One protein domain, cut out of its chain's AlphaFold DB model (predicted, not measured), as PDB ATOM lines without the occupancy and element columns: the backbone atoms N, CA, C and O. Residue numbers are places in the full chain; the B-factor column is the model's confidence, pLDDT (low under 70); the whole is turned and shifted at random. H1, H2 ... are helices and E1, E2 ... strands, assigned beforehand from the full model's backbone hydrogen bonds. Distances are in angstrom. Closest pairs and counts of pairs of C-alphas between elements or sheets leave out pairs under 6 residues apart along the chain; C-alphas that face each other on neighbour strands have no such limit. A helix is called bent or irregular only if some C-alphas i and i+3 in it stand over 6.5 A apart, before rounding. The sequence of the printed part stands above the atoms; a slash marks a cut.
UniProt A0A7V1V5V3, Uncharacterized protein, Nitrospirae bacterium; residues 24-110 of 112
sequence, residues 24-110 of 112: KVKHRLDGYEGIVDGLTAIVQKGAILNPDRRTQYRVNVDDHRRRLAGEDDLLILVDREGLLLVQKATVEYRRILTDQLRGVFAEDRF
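This is residues 24 to 110 of the 112 residues of an uncharacterized protein of Nitrospirae bacterium (UniProt A0A7V1V5V3). The domain is one small sheet of five antiparallel strands, strongly twisted and bent over on itself at E2, with helix H1 beyond its E5 end and the long loop of residues 41 to 55 at the opposite end of the longest axis. E1 and E5 lie nearest the middle, and the helix is not on the sheet. The printed part has 87 residues, with five named strands followed by one named helix; the sheet order is E4, E3, E2, E1, E5. The class is mixed, helices and strands, though the named elements hold 40 residues, under half of those printed. The whole is compact, with a radius of gyration of the C-alphas of 13.1 A and spans of 39 by 29 by 21 A.

E1, residues 24 to 27, begins at C-alpha 24 at (-34.228, 27.566, -15.337). E2, residues 33 to 40, is the longest strand by residues, 18.6 A from first to last C-alpha, and bends by 71 degrees at residue 37. E3, residues 56 to 62, is 18.1 A long and starts at C-alpha 56 at (-24.754, 25.296, -27.637). E4 spans residues 65 to 69, 13.1 A, and E5 residues 74 to 77, 9.3 A. H1, residues 91 to 102, is 16.2 A long and ends at C-alpha 102 at (-42.480, 36.225, -24.821).

E1 to E4 form a meander, each strand the antiparallel neighbour of the one before, with hairpins E1 and E2, E2 and E3, and E3 and E4. The pairing of E2 is staggered: its residues 33 to 35 pair with E1 and 35 to 40 with E3. N 25 and O 34 are 2.9 A apart between E1 and E2, as are N 35 and O 60 between E2 and E3, both within hydrogen-bond range. E3 and edge strand E4 are antiparallel at 150 degrees, with N 59 and O 67 at 2.9 A. On the other side of E1 from E2, edge strand E5 is antiparallel to E1 at 140 degrees, with N 26 and O 75 at 2.8 A. E4 and E5 meet only through their link. H1 is apart from E1, E2, E3 and E4; in its backbone every O i to N i+4 pair is within hydrogen-bond range.

The two C-alphas farthest apart, those of Lys 45 and Glu 92, are 40.0 A apart. The printed part has no cut. The links E2 to E3 and E5 to H1 are long, with 15 and 13 residues; the other three are tight. The mean pLDDT of the printed part is 93.1, and residues 44 to 45 are under 70.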
ATOM      1  N   LYS A  24     -33.889  28.977 -15.490       98.19
ATOM      2  CA  LYS A  24     -34.228  27.566 -15.337       98.19
ATOM      3  C   LYS A  24     -34.925  27.072 -16.606       98.19
ATOM      4  O   LYS A  24     -35.851  27.705 -17.110       98.19
ATOM      5  N   VAL A  25     -34.478  25.936 -17.117       98.38
ATOM      6  CA  VAL A  25     -34.967  25.336 -18.361       98.38
ATOM      7  C   VAL A  25     -35.225  23.848 -18.176       98.38
ATOM      8  O   VAL A  25     -34.659  23.219 -17.279       98.38
ATOM      9  N   LYS A  26     -36.052  23.282 -19.051       98.12
ATOM     10  CA  LYS A  26     -36.322  21.852 -19.164       98.12
ATOM     11  C   LYS A  26     -36.013  21.382 -20.578       98.12
ATOM     12  O   LYS A  26     -36.453  21.996 -21.543       98.12
ATOM     13  N   HIS A  27     -35.288  20.282 -20.716       96.69
ATOM     14  CA  HIS A  27     -35.040  19.693 -22.024       96.69
ATOM     15  C   HIS A  27     -36.307  19.019 -22.564       96.69
ATOM     16  O   HIS A  27     -36.920  18.206 -21.872       96.69
ATOM     17  N   ARG A  28     -36.688  19.325 -23.806       95.62
ATOM     18  CA  ARG A  28     -37.954  18.907 -24.425       95.62
ATOM     19  C   ARG A  28     -38.073  17.386 -24.555       95.62
ATOM     20  O   ARG A  28     -39.134  16.842 -24.276       95.62
ATOM     21  N   LEU A  29     -36.994  16.713 -24.967       92.12
ATOM     22  CA  LEU A  29     -36.981  15.260 -25.203       92.12
ATOM     23  C   LEU A  29     -36.612  14.474 -23.937       92.12
ATOM     24  O   LEU A  29     -37.414  13.709 -23.416       92.12
ATOM     25  N   ASP A  30     -35.410  14.706 -23.412       92.38
ATOM     26  CA  ASP A  30     -34.902  14.021 -22.217       92.38
ATOM     27  C   ASP A  30     -35.598  14.395 -20.895       92.38
ATOM     28  O   ASP A  30     -35.407  13.710 -19.891       92.38
ATOM     29  N   GLY A  31     -36.343  15.503 -20.843       94.69
ATOM     30  CA  GLY A  31     -37.142  15.903 -19.681       94.69
ATOM     31  C   GLY A  31     -36.371  16.430 -18.465       94.69
ATOM     32  O   GLY A  31     -37.013  16.817 -17.490       94.69
ATOM     33  N   TYR A  32     -35.034  16.465 -18.492       95.44
ATOM     34  CA  TYR A  32     -34.240  16.985 -17.373       95.44
ATOM     35  C   TYR A  32     -34.408  18.497 -17.213       95.44
ATOM     36  O   TYR A  32     -34.550  19.223 -18.198       95.44
ATOM     37  N   GLU A  33     -34.317  18.976 -15.976       97.19
ATOM     38  CA  GLU A  33     -34.299  20.402 -15.656       97.19
ATOM     39  C   GLU A  33     -32.897  20.866 -15.276       97.19
ATOM     40  O   GLU A  33     -32.082  20.087 -14.787       97.19
ATOM     41  N   GLY A  34     -32.612  22.146 -15.476       97.12
ATOM     42  CA  GLY A  34     -31.360  22.741 -15.034       97.12
ATOM     43  C   GLY A  34     -31.336  24.247 -15.223       97.12
ATOM     44  O   GLY A  34     -32.349  24.857 -15.559       97.12
ATOM     45  N   ILE A  35     -30.176  24.849 -14.993       97.62
ATOM     46  CA  ILE A  35     -29.953  26.290 -15.126       97.62
ATOM     47  C   ILE A  35     -28.974  26.558 -16.260       97.62
ATOM     48  O   ILE A  35     -27.909  25.946 -16.313       97.62
ATOM     49  N   VAL A  36     -29.316  27.491 -17.145       97.38
ATOM     50  CA  VAL A  36     -28.384  27.989 -18.161       97.38
ATOM     51  C   VAL A  36     -27.217  28.702 -17.472       97.38
ATOM     52  O   VAL A  36     -27.439  29.625 -16.695       97.38
ATOM     53  N   ASP A  37     -25.978  28.282 -17.735       95.31
ATOM     54  CA  ASP A  37     -24.766  28.876 -17.136       95.31
ATOM     55  C   ASP A  37     -23.761  29.404 -18.180       95.31
ATOM     56  O   ASP A  37     -22.593  29.667 -17.865       95.31
ATOM     57  N   GLY A  38     -24.218  29.528 -19.427       95.31
ATOM     58  CA  GLY A  38     -23.485  30.112 -20.539       95.31
ATOM     59  C   GLY A  38     -23.634  29.327 -21.839       95.31
ATOM     60  O   GLY A  38     -24.452  28.415 -21.982       95.31
ATOM     61  N   LEU A  39     -22.777  29.673 -22.799       94.94
ATOM     62  CA  LEU A  39     -22.676  29.014 -24.098       94.94
ATOM     63  C   LEU A  39     -21.295  28.400 -24.302       94.94
ATOM     64  O   LEU A  39     -20.310  28.830 -23.702       94.94
ATOM     65  N   THR A  40     -21.205  27.421 -25.195       93.69
ATOM     66  CA  THR A  40     -19.929  26.832 -25.608       93.69
ATOM     67  C   THR A  40     -19.859  26.639 -27.113       93.69
ATOM     68  O   THR A  40     -20.845  26.252 -27.733       93.69
ATOM     69  N   ALA A  41     -18.678  26.877 -27.687       90.44
ATOM     70  CA  ALA A  41     -18.345  26.510 -29.065       90.44
ATOM     71  C   ALA A  41     -17.765  25.084 -29.174       90.44
ATOM     72  O   ALA A  41     -17.491  24.601 -30.270       90.44
ATOM     73  N   ILE A  42     -17.564  24.398 -28.041       80.62
ATOM     74  CA  ILE A  42     -17.144  22.994 -28.009       80.62
ATOM     75  C   ILE A  42     -18.389  22.143 -28.250       80.62
ATOM     76  O   ILE A  42     -19.069  21.728 -27.312       80.62
ATOM     77  N   VAL A  43     -18.708  21.946 -29.525       70.81
ATOM     78  CA  VAL A  43     -19.907  21.238 -29.974       70.81
ATOM     79  C   VAL A  43     -19.545  19.811 -30.364       70.81
ATOM     80  O   VAL A  43     -18.559  19.568 -31.064       70.81
ATOM     81  N   GLN A  44     -20.315  18.837 -29.877       68.06
ATOM     82  CA  GLN A  44     -20.104  17.442 -30.263       68.06
ATOM     83  C   GLN A  44     -20.570  17.220 -31.708       68.06
ATOM     84  O   GLN A  44     -21.460  17.903 -32.216       68.06
ATOM     85  N   LYS A  45     -19.961  16.260 -32.407       67.00
ATOM     86  CA  LYS A  45     -20.327  15.943 -33.794       67.00
ATOM     87  C   LYS A  45     -21.793  15.486 -33.855       67.00
ATOM     88  O   LYS A  45     -22.158  14.539 -33.171       67.00
ATOM     89  N   GLY A  46     -22.604  16.140 -34.691       70.44
ATOM     90  CA  GLY A  46     -24.044  15.859 -34.815       70.44
ATOM     91  C   GLY A  46     -24.926  16.558 -33.773       70.44
ATOM     92  O   GLY A  46     -26.109  16.251 -33.689       70.44
ATOM     93  N   ALA A  47     -24.367  17.477 -32.984       77.62
ATOM     94  CA  ALA A  47     -25.117  18.219 -31.984       77.62
ATOM     95  C   ALA A  47     -26.052  19.272 -32.603       77.62
ATOM     96  O   ALA A  47     -25.720  19.903 -33.609       77.62
ATOM     97  N   ILE A  48     -27.201  19.486 -31.958       85.75
ATOM     98  CA  ILE A  48     -28.129  20.570 -32.292       85.75
ATOM     99  C   ILE A  48     -27.503  21.885 -31.824       85.75
ATOM    100  O   ILE A  48     -27.212  22.060 -30.639       85.75
ATOM    101  N   LEU A  49     -27.252  22.782 -32.775       91.06
ATOM    102  CA  LEU A  49     -26.645  24.086 -32.535       91.06
ATOM    103  C   LEU A  49     -27.713  25.145 -32.281       91.06
ATOM    104  O   LEU A  49     -28.841  25.045 -32.758       91.06
ATOM    105  N   ASN A  50     -27.313  26.190 -31.573       92.75
ATOM    106  CA  ASN A  50     -28.087  27.411 -31.445       92.75
ATOM    107  C   ASN A  50     -28.266  28.105 -32.810       92.75
ATOM    108  O   ASN A  50     -27.532  27.802 -33.759       92.75
ATOM    109  N   PRO A  51     -29.180  29.088 -32.910       92.62
ATOM    110  CA  PRO A  51     -29.392  29.858 -34.136       92.62
ATOM    111  C   PRO A  51     -28.123  30.493 -34.728       92.62
ATOM    112  O   PRO A  51     -28.009  30.600 -35.946       92.62
ATOM    113  N   ASP A  52     -27.118  30.818 -33.904       89.75
ATOM    114  CA  ASP A  52     -25.806  31.299 -34.372       89.75
ATOM    115  C   ASP A  52     -24.971  30.256 -35.146       89.75
ATOM    116  O   ASP A  52     -23.924  30.598 -35.703       89.75
ATOM    117  N   ARG A  53     -25.413  28.992 -35.180       88.94
ATOM    118  CA  ARG A  53     -24.758  27.831 -35.812       88.94
ATOM    119  C   ARG A  53     -23.328  27.585 -35.333       88.94
ATOM    120  O   ARG A  53     -22.523  26.987 -36.048       88.94
ATOM    121  N   ARG A  54     -22.990  28.068 -34.143       90.00
ATOM    122  CA  ARG A  54     -21.635  28.012 -33.580       90.00
ATOM    123  C   ARG A  54     -21.628  27.486 -32.163       90.00
ATOM    124  O   ARG A  54     -20.644  26.868 -31.766       90.00
ATOM    125  N   THR A  55     -22.683  27.753 -31.403       93.19
ATOM    126  CA  THR A  55     -22.711  27.464 -29.976       93.19
ATOM    127  C   THR A  55     -23.826  26.510 -29.582       93.19
ATOM    128  O   THR A  55     -24.776  26.281 -30.325       93.19
ATOM    129  N   GLN A  56     -23.688  25.955 -28.384       95.25
ATOM    130  CA  GLN A  56     -24.754  25.296 -27.637       95.25
ATOM    131  C   GLN A  56     -24.880  25.930 -26.258       95.25
ATOM    132  O   GLN A  56     -23.901  26.458 -25.720       95.25
ATOM    133  N   TYR A  57     -26.067  25.837 -25.667       95.94
ATOM    134  CA  TYR A  57     -26.272  26.148 -24.259       95.94
ATOM    135  C   TYR A  57     -25.576  25.125 -23.371       95.94
ATOM    136  O   TYR A  57     -25.681  23.921 -23.602       95.94
ATOM    137  N   ARG A  58     -24.906  25.600 -22.319       95.88
ATOM    138  CA  ARG A  58     -24.574  24.772 -21.163       95.88
ATOM    139  C   ARG A  58     -25.696  24.880 -20.143       95.88
ATOM    140  O   ARG A  58     -26.062  25.972 -19.711       95.88
ATOM    141  N   VAL A  59     -26.200  23.722 -19.742       96.56
ATOM    142  CA  VAL A  59     -27.234  23.587 -18.722       96.56
ATOM    143  C   VAL A  59     -26.654  22.825 -17.542       96.56
ATOM    144  O   VAL A  59     -26.242  21.670 -17.682       96.56
ATOM    145  N   ASN A  60     -26.615  23.475 -16.384       96.50
ATOM    146  CA  ASN A  60     -26.241  22.866 -15.119       96.50
ATOM    147  C   ASN A  60     -27.452  22.131 -14.532       96.50
ATOM    148  O   ASN A  60     -28.420  22.774 -14.127       96.50
ATOM    149  N   VAL A  61     -27.421  20.800 -14.543       94.00
ATOM    150  CA  VAL A  61     -28.546  19.943 -14.119       94.00
ATOM    151  C   VAL A  61     -28.477  19.652 -12.619       94.00
ATOM    152  O   VAL A  61     -29.498  19.610 -11.941       94.00
ATOM    153  N   ASP A  62     -27.263  19.497 -12.101       86.12
ATOM    154  CA  ASP A  62     -26.936  19.281 -10.691       86.12
ATOM    155  C   ASP A  62     -25.508  19.805 -10.418       86.12
ATOM    156  O   ASP A  62     -24.832  20.254 -11.344       86.12
ATOM    157  N   ASP A  63     -25.027  19.761  -9.171       75.75
ATOM    158  CA  ASP A  63     -23.735  20.354  -8.771       75.75
ATOM    159  C   ASP A  63     -22.509  19.812  -9.535       75.75
ATOM    160  O   ASP A  63     -21.435  20.425  -9.512       75.75
ATOM    161  N   HIS A  64     -22.635  18.682 -10.237       80.06
ATOM    162  CA  HIS A  64     -21.511  18.018 -10.898       80.06
ATOM    163  C   HIS A  64     -21.752  17.692 -12.374       80.06
ATOM    164  O   HIS A  64     -20.842  17.193 -13.046       80.06
ATOM    165  N   ARG A  65     -22.931  18.005 -12.918       89.75
ATOM    166  CA  ARG A  65     -23.318  17.604 -14.269       89.75
ATOM    167  C   ARG A  65     -23.779  18.782 -15.111       89.75
ATOM    168  O   ARG A  65     -24.860  19.340 -14.934       89.75
ATOM    169  N   ARG A  66     -22.988  19.056 -16.151       92.75
ATOM    170  CA  ARG A  66     -23.375  19.932 -17.259       92.75
ATOM    171  C   ARG A  66     -23.812  19.114 -18.460       92.75
ATOM    172  O   ARG A  66     -23.178  18.118 -18.810       92.75
ATOM    173  N   ARG A  67     -24.875  19.569 -19.110       93.50
ATOM    174  CA  ARG A  67     -25.336  19.064 -20.403       93.50
ATOM    175  C   ARG A  67     -25.286  20.171 -21.445       93.50
ATOM    176  O   ARG A  67     -25.384  21.347 -21.099       93.50
ATOM    177  N   LEU A  68     -25.105  19.776 -22.700       93.94
ATOM    178  CA  LEU A  68     -25.153  20.678 -23.844       93.94
ATOM    179  C   LEU A  68     -26.472  20.477 -24.578       93.94
ATOM    180  O   LEU A  68     -26.866  19.333 -24.793       93.94
ATOM    181  N   ALA A  69     -27.124  21.570 -24.953       94.12
ATOM    182  CA  ALA A  69     -28.378  21.543 -25.695       94.12
ATOM    183  C   ALA A  69     -28.420  22.684 -26.714       94.12
ATOM    184  O   ALA A  69     -27.833  23.748 -26.486       94.12
ATOM    185  N   GLY A  70     -29.106  22.462 -27.834       94.25
ATOM    186  CA  GLY A  70     -29.493  23.553 -28.722       94.25
ATOM    187  C   GLY A  70     -30.647  24.349 -28.118       94.25
ATOM    188  O   GLY A  70     -31.345  23.870 -27.225       94.25
ATOM    189  N   GLU A  71     -30.869  25.565 -28.611       94.94
ATOM    190  CA  GLU A  71     -31.979  26.397 -28.144       94.94
ATOM    191  C   GLU A  71     -33.332  25.690 -28.274       94.94
ATOM    192  O   GLU A  71     -34.105  25.697 -27.323       94.94
ATOM    193  N   ASP A  72     -33.623  25.070 -29.417       93.94
ATOM    194  CA  ASP A  72     -34.940  24.475 -29.696       93.94
ATOM    195  C   ASP A  72     -35.293  23.283 -28.797       93.94
ATOM    196  O   ASP A  72     -36.477  22.985 -28.574       93.94
ATOM    197  N   ASP A  73     -34.272  22.666 -28.202       95.25
ATOM    198  CA  ASP A  73     -34.415  21.580 -27.240       95.25
ATOM    199  C   ASP A  73     -34.778  22.073 -25.835       95.25
ATOM    200  O   ASP A  73     -35.098  21.258 -24.972       95.25
ATOM    201  N   LEU A  74     -34.743  23.383 -25.573       96.94
ATOM    202  CA  LEU A  74     -34.989  23.952 -24.249       96.94
ATOM    203  C   LEU A  74     -36.368  24.612 -24.156       96.94
ATOM    204  O   LEU A  74     -36.690  25.567 -24.868       96.94
ATOM    205  N   LEU A  75     -37.160  24.126 -23.205       98.25
ATOM    206  CA  LEU A  75     -38.345  24.795 -22.687       98.25
ATOM    207  C   LEU A  75     -37.941  25.684 -21.512       98.25
ATOM    208  O   LEU A  75     -37.125  25.302 -20.674       98.25
ATOM    209  N   ILE A  76     -38.518  26.871 -21.450       98.38
ATOM    210  CA  ILE A  76     -38.232  27.884 -20.449       98.38
ATOM    211  C   ILE A  76     -39.210  27.702 -19.287       98.38
ATOM    212  O   ILE A  76     -40.425  27.700 -19.494       98.38
ATOM    213  N   LEU A  77     -38.688  27.536 -18.069       98.31
ATOM    214  CA  LEU A  77     -39.531  27.308 -16.901       98.31
ATOM    215  C   LEU A  77     -40.081  28.622 -16.341       98.31
ATOM    216  O   LEU A  77     -39.337  29.582 -16.116       98.31
ATOM    217  N   VAL A  78     -41.381  28.629 -16.066       98.38
ATOM    218  CA  VAL A  78     -42.103  29.733 -15.430       98.38
ATOM    219  C   VAL A  78     -42.729  29.288 -14.110       98.38
ATOM    220  O   VAL A  78     -43.010  28.110 -13.905       98.38
ATOM    221  N   ASP A  79     -42.934  30.221 -13.186       97.19
ATOM    222  CA  ASP A  79     -43.710  29.971 -11.974       97.19
ATOM    223  C   ASP A  79     -45.225  29.964 -12.260       97.19
ATOM    224  O   ASP A  79     -45.685  30.118 -13.392       97.19
ATOM    225  N   ARG A  80     -46.028  29.777 -11.207       96.56
ATOM    226  CA  ARG A  80     -47.498  29.737 -11.303       96.56
ATOM    227  C   ARG A  80     -48.117  31.063 -11.753       96.56
ATOM    228  O   ARG A  80     -49.271  31.065 -12.166       96.56
ATOM    229  N   GLU A  81     -47.378  32.165 -11.654       95.25
ATOM    230  CA  GLU A  81     -47.794  33.485 -12.138       95.25
ATOM    231  C   GLU A  81     -47.345  33.719 -13.590       95.25
ATOM    232  O   GLU A  81     -47.591  34.784 -14.154       95.25
ATOM    233  N   GLY A  82     -46.696  32.728 -14.213       96.19
ATOM    234  CA  GLY A  82     -46.198  32.803 -15.581       96.19
ATOM    235  C   GLY A  82     -44.881  33.568 -15.721       96.19
ATOM    236  O   GLY A  82     -44.475  33.840 -16.855       96.19
ATOM    237  N   LEU A  83     -44.211  33.897 -14.608       97.69
ATOM    238  CA  LEU A  83     -42.929  34.599 -14.606       97.69
ATOM    239  C   LEU A  83     -41.766  33.623 -14.706       97.69
ATOM    240  O   LEU A  83     -41.752  32.586 -14.048       97.69
ATOM    241  N   LEU A  84     -40.746  33.991 -15.476       97.69
ATOM    242  CA  LEU A  84     -39.531  33.194 -15.621       97.69
ATOM    243  C   LEU A  84     -38.905  32.821 -14.270       97.69
ATOM    244  O   LEU A  84     -38.736  33.660 -13.379       97.69
ATOM    245  N   LEU A  85     -38.481  31.565 -14.141       97.94
ATOM    246  CA  LEU A  85     -37.634  31.121 -13.040       97.94
ATOM    247  C   LEU A  85     -36.177  31.477 -13.351       97.94
ATOM    248  O   LEU A  85     -35.524  30.809 -14.149       97.94
ATOM    249  N   VAL A  86     -35.655  32.521 -12.706       97.31
ATOM    250  CA  VAL A  86     -34.273  32.995 -12.887       97.31
ATOM    251  C   VAL A  86     -33.583  33.081 -11.529       97.31
ATOM    252  O   VAL A  86     -34.120  33.664 -10.584       97.31
ATOM    253  N   GLN A  87     -32.393  32.493 -11.407       95.06
ATOM    254  CA  GLN A  87     -31.630  32.538 -10.162       95.06
ATOM    255  C   GLN A  87     -31.205  33.962  -9.800       95.06
ATOM    256  O   GLN A  87     -30.754  34.720 -10.654       95.06
ATOM    257  N   LYS A  88     -31.268  34.286  -8.500       92.88
ATOM    258  CA  LYS A  88     -30.779  35.557  -7.929       92.88
ATOM    259  C   LYS A  88     -31.378  36.809  -8.602       92.88
ATOM    260  O   LYS A  88     -30.778  37.878  -8.550       92.88
ATOM    261  N   ALA A  89     -32.557  36.678  -9.211       94.56
ATOM    262  CA  ALA A  89     -33.284  37.749  -9.878       94.56
ATOM    263  C   ALA A  89     -34.404  38.304  -8.990       94.56
ATOM    264  O   ALA A  89     -35.105  37.544  -8.321       94.56
ATOM    265  N   THR A  90     -34.614  39.622  -9.020       96.56
ATOM    266  CA  THR A  90     -35.794  40.239  -8.393       96.56
ATOM    267  C   THR A  90     -37.050  39.968  -9.221       96.56
ATOM    268  O   THR A  90     -36.973  39.617 -10.400       96.56
ATOM    269  N   VAL A  91     -38.232  40.150  -8.630       96.06
ATOM    270  CA  VAL A  91     -39.506  39.951  -9.338       96.06
ATOM    271  C   VAL A  91     -39.649  40.917 -10.516       96.06
ATOM    272  O   VAL A  91     -40.084  40.504 -11.587       96.06
ATOM    273  N   GLU A  92     -39.236  42.172 -10.352       97.06
ATOM    274  CA  GLU A  92     -39.267  43.199 -11.396       97.06
ATOM    275  C   GLU A  92     -38.385  42.801 -12.580       97.06
ATOM    276  O   GLU A  92     -38.809  42.891 -13.730       97.06
ATOM    277  N   TYR A  93     -37.182  42.287 -12.305       95.56
ATOM    278  CA  TYR A  93     -36.289  41.823 -13.358       95.56
ATOM    279  C   TYR A  93     -36.859  40.604 -14.094       95.56
ATOM    280  O   TYR A  93     -36.840  40.563 -15.324       95.56
ATOM    281  N   ARG A  94     -37.444  39.641 -13.365       97.50
ATOM    282  CA  ARG A  94     -38.122  38.486 -13.979       97.50
ATOM    283  C   ARG A  94     -39.276  38.920 -14.879       97.50
ATOM    284  O   ARG A  94     -39.434  38.327 -15.939       97.50
ATOM    285  N   ARG A  95     -40.049  39.949 -14.506       97.69
ATOM    286  CA  ARG A  95     -41.126  40.507 -15.348       97.69
ATOM    287  C   ARG A  95     -40.583  41.051 -16.665       97.69
ATOM    288  O   ARG A  95     -41.019  40.601 -17.716       97.69
ATOM    289  N   ILE A  96     -39.566  41.913 -16.603       96.62
ATOM    290  CA  ILE A  96     -38.925  42.483 -17.799       96.62
ATOM    291  C   ILE A  96     -38.399  41.375 -18.720       96.62
ATOM    292  O   ILE A  96     -38.651  41.397 -19.923       96.62
ATOM    293  N   LEU A  97     -37.700  40.382 -18.159       95.75
ATOM    294  CA  LEU A  97     -37.207  39.251 -18.944       95.75
ATOM    295  C   LEU A  97     -38.346  38.414 -19.532       95.75
ATOM    296  O   LEU A  97     -38.241  37.968 -20.669       95.75
ATOM    297  N   THR A  98     -39.425  38.199 -18.778       97.19
ATOM    298  CA  THR A  98     -40.588  37.438 -19.253       97.19
ATOM    299  C   THR A  98     -41.204  38.126 -20.465       97.19
ATOM    300  O   THR A  98     -41.384  37.478 -21.492       97.19
ATOM    301  N   ASP A  99     -41.446  39.434 -20.380       96.75
ATOM    302  CA  ASP A  99     -42.008  40.222 -21.480       96.75
ATOM    303  C   ASP A  99     -41.089  40.195 -22.708       96.75
ATOM    304  O   ASP A  99     -41.545  39.980 -23.833       96.75
ATOM    305  N   GLN A 100     -39.775  40.333 -22.497       95.19
ATOM    306  CA  GLN A 100     -38.791  40.263 -23.575       95.19
ATOM    307  C   GLN A 100     -38.784  38.890 -24.261       95.19
ATOM    308  O   GLN A 100     -38.796  38.825 -25.489       95.19
ATOM    309  N   LEU A 101     -38.753  37.795 -23.495       95.44
ATOM    310  CA  LEU A 101     -38.696  36.451 -24.068       95.44
ATOM    311  C   LEU A 101     -40.014  36.069 -24.742       95.44
ATOM    312  O   LEU A 101     -39.976  35.468 -25.810       95.44
ATOM    313  N   ARG A 102     -41.168  36.455 -24.188       96.00
ATOM    314  CA  ARG A 102     -42.480  36.225 -24.821       96.00
ATOM    315  C   ARG A 102     -42.684  37.041 -26.096       96.00
ATOM    316  O   ARG A 102     -43.449  36.637 -26.961       96.00
ATOM    317  N   GLY A 103     -41.973  38.157 -26.249       94.56
ATOM    318  CA  GLY A 103     -41.939  38.906 -27.505       94.56
ATOM    319  C   GLY A 103     -41.201  38.195 -28.645       94.56
ATOM    320  O   GLY A 103     -41.302  38.638 -29.788       94.56
ATOM    321  N   VAL A 104     -40.451  37.124 -28.357       92.56
ATOM    322  CA  VAL A 104     -39.582  36.440 -29.331       92.56
ATOM    323  C   VAL A 104     -39.915  34.959 -29.467       92.56
ATOM    324  O   VAL A 104     -39.994  34.437 -30.577       92.56
ATOM    325  N   PHE A 105     -40.094  34.272 -28.344       94.19
ATOM    326  CA  PHE A 105     -40.387  32.849 -28.294       94.19
ATOM    327  C   PHE A 105     -41.895  32.606 -28.345       94.19
ATOM    328  O   PHE A 105     -42.674  33.309 -27.704       94.19
ATOM    329  N   ALA A 106     -42.300  31.573 -29.082       94.50
ATOM    330  CA  ALA A 106     -43.687  31.124 -29.105       94.50
ATOM    331  C   ALA A 106     -44.132  30.591 -27.730       94.50
ATOM    332  O   ALA A 106     -43.319  30.124 -26.934       94.50
ATOM    333  N   GLU A 107     -45.437  30.632 -27.460       94.81
ATOM    334  CA  GLU A 107     -46.012  30.238 -26.164       94.81
ATOM    335  C   GLU A 107     -45.697  28.783 -25.765       94.81
ATOM    336  O   GLU A 107     -45.525  28.493 -24.584       94.81
ATOM    337  N   ASP A 108     -45.525  27.875 -26.731       95.31
ATOM    338  CA  ASP A 108     -45.155  26.472 -26.484       95.31
ATOM    339  C   ASP A 108     -43.726  26.299 -25.939       95.31
ATOM    340  O   ASP A 108     -43.351  25.210 -25.498       95.31
ATOM    341  N   ARG A 109     -42.919  27.368 -25.946       96.19
ATOM    342  CA  ARG A 109     -41.583  27.399 -25.343       96.19
ATOM    343  C   ARG A 109     -41.619  27.573 -23.832       96.19
ATOM    344  O   ARG A 109     -40.577  27.374 -23.213       96.19
ATOM    345  N   PHE A 110     -42.757  27.918 -23.234       97.88
ATOM    346  CA  PHE A 110     -42.880  28.167 -21.798       97.88
ATOM    347  C   PHE A 110     -43.625  27.020 -21.109       97.88
ATOM    348  O   PHE A 110     -44.696  26.610 -21.547       97.88
TER     349      PHE A 110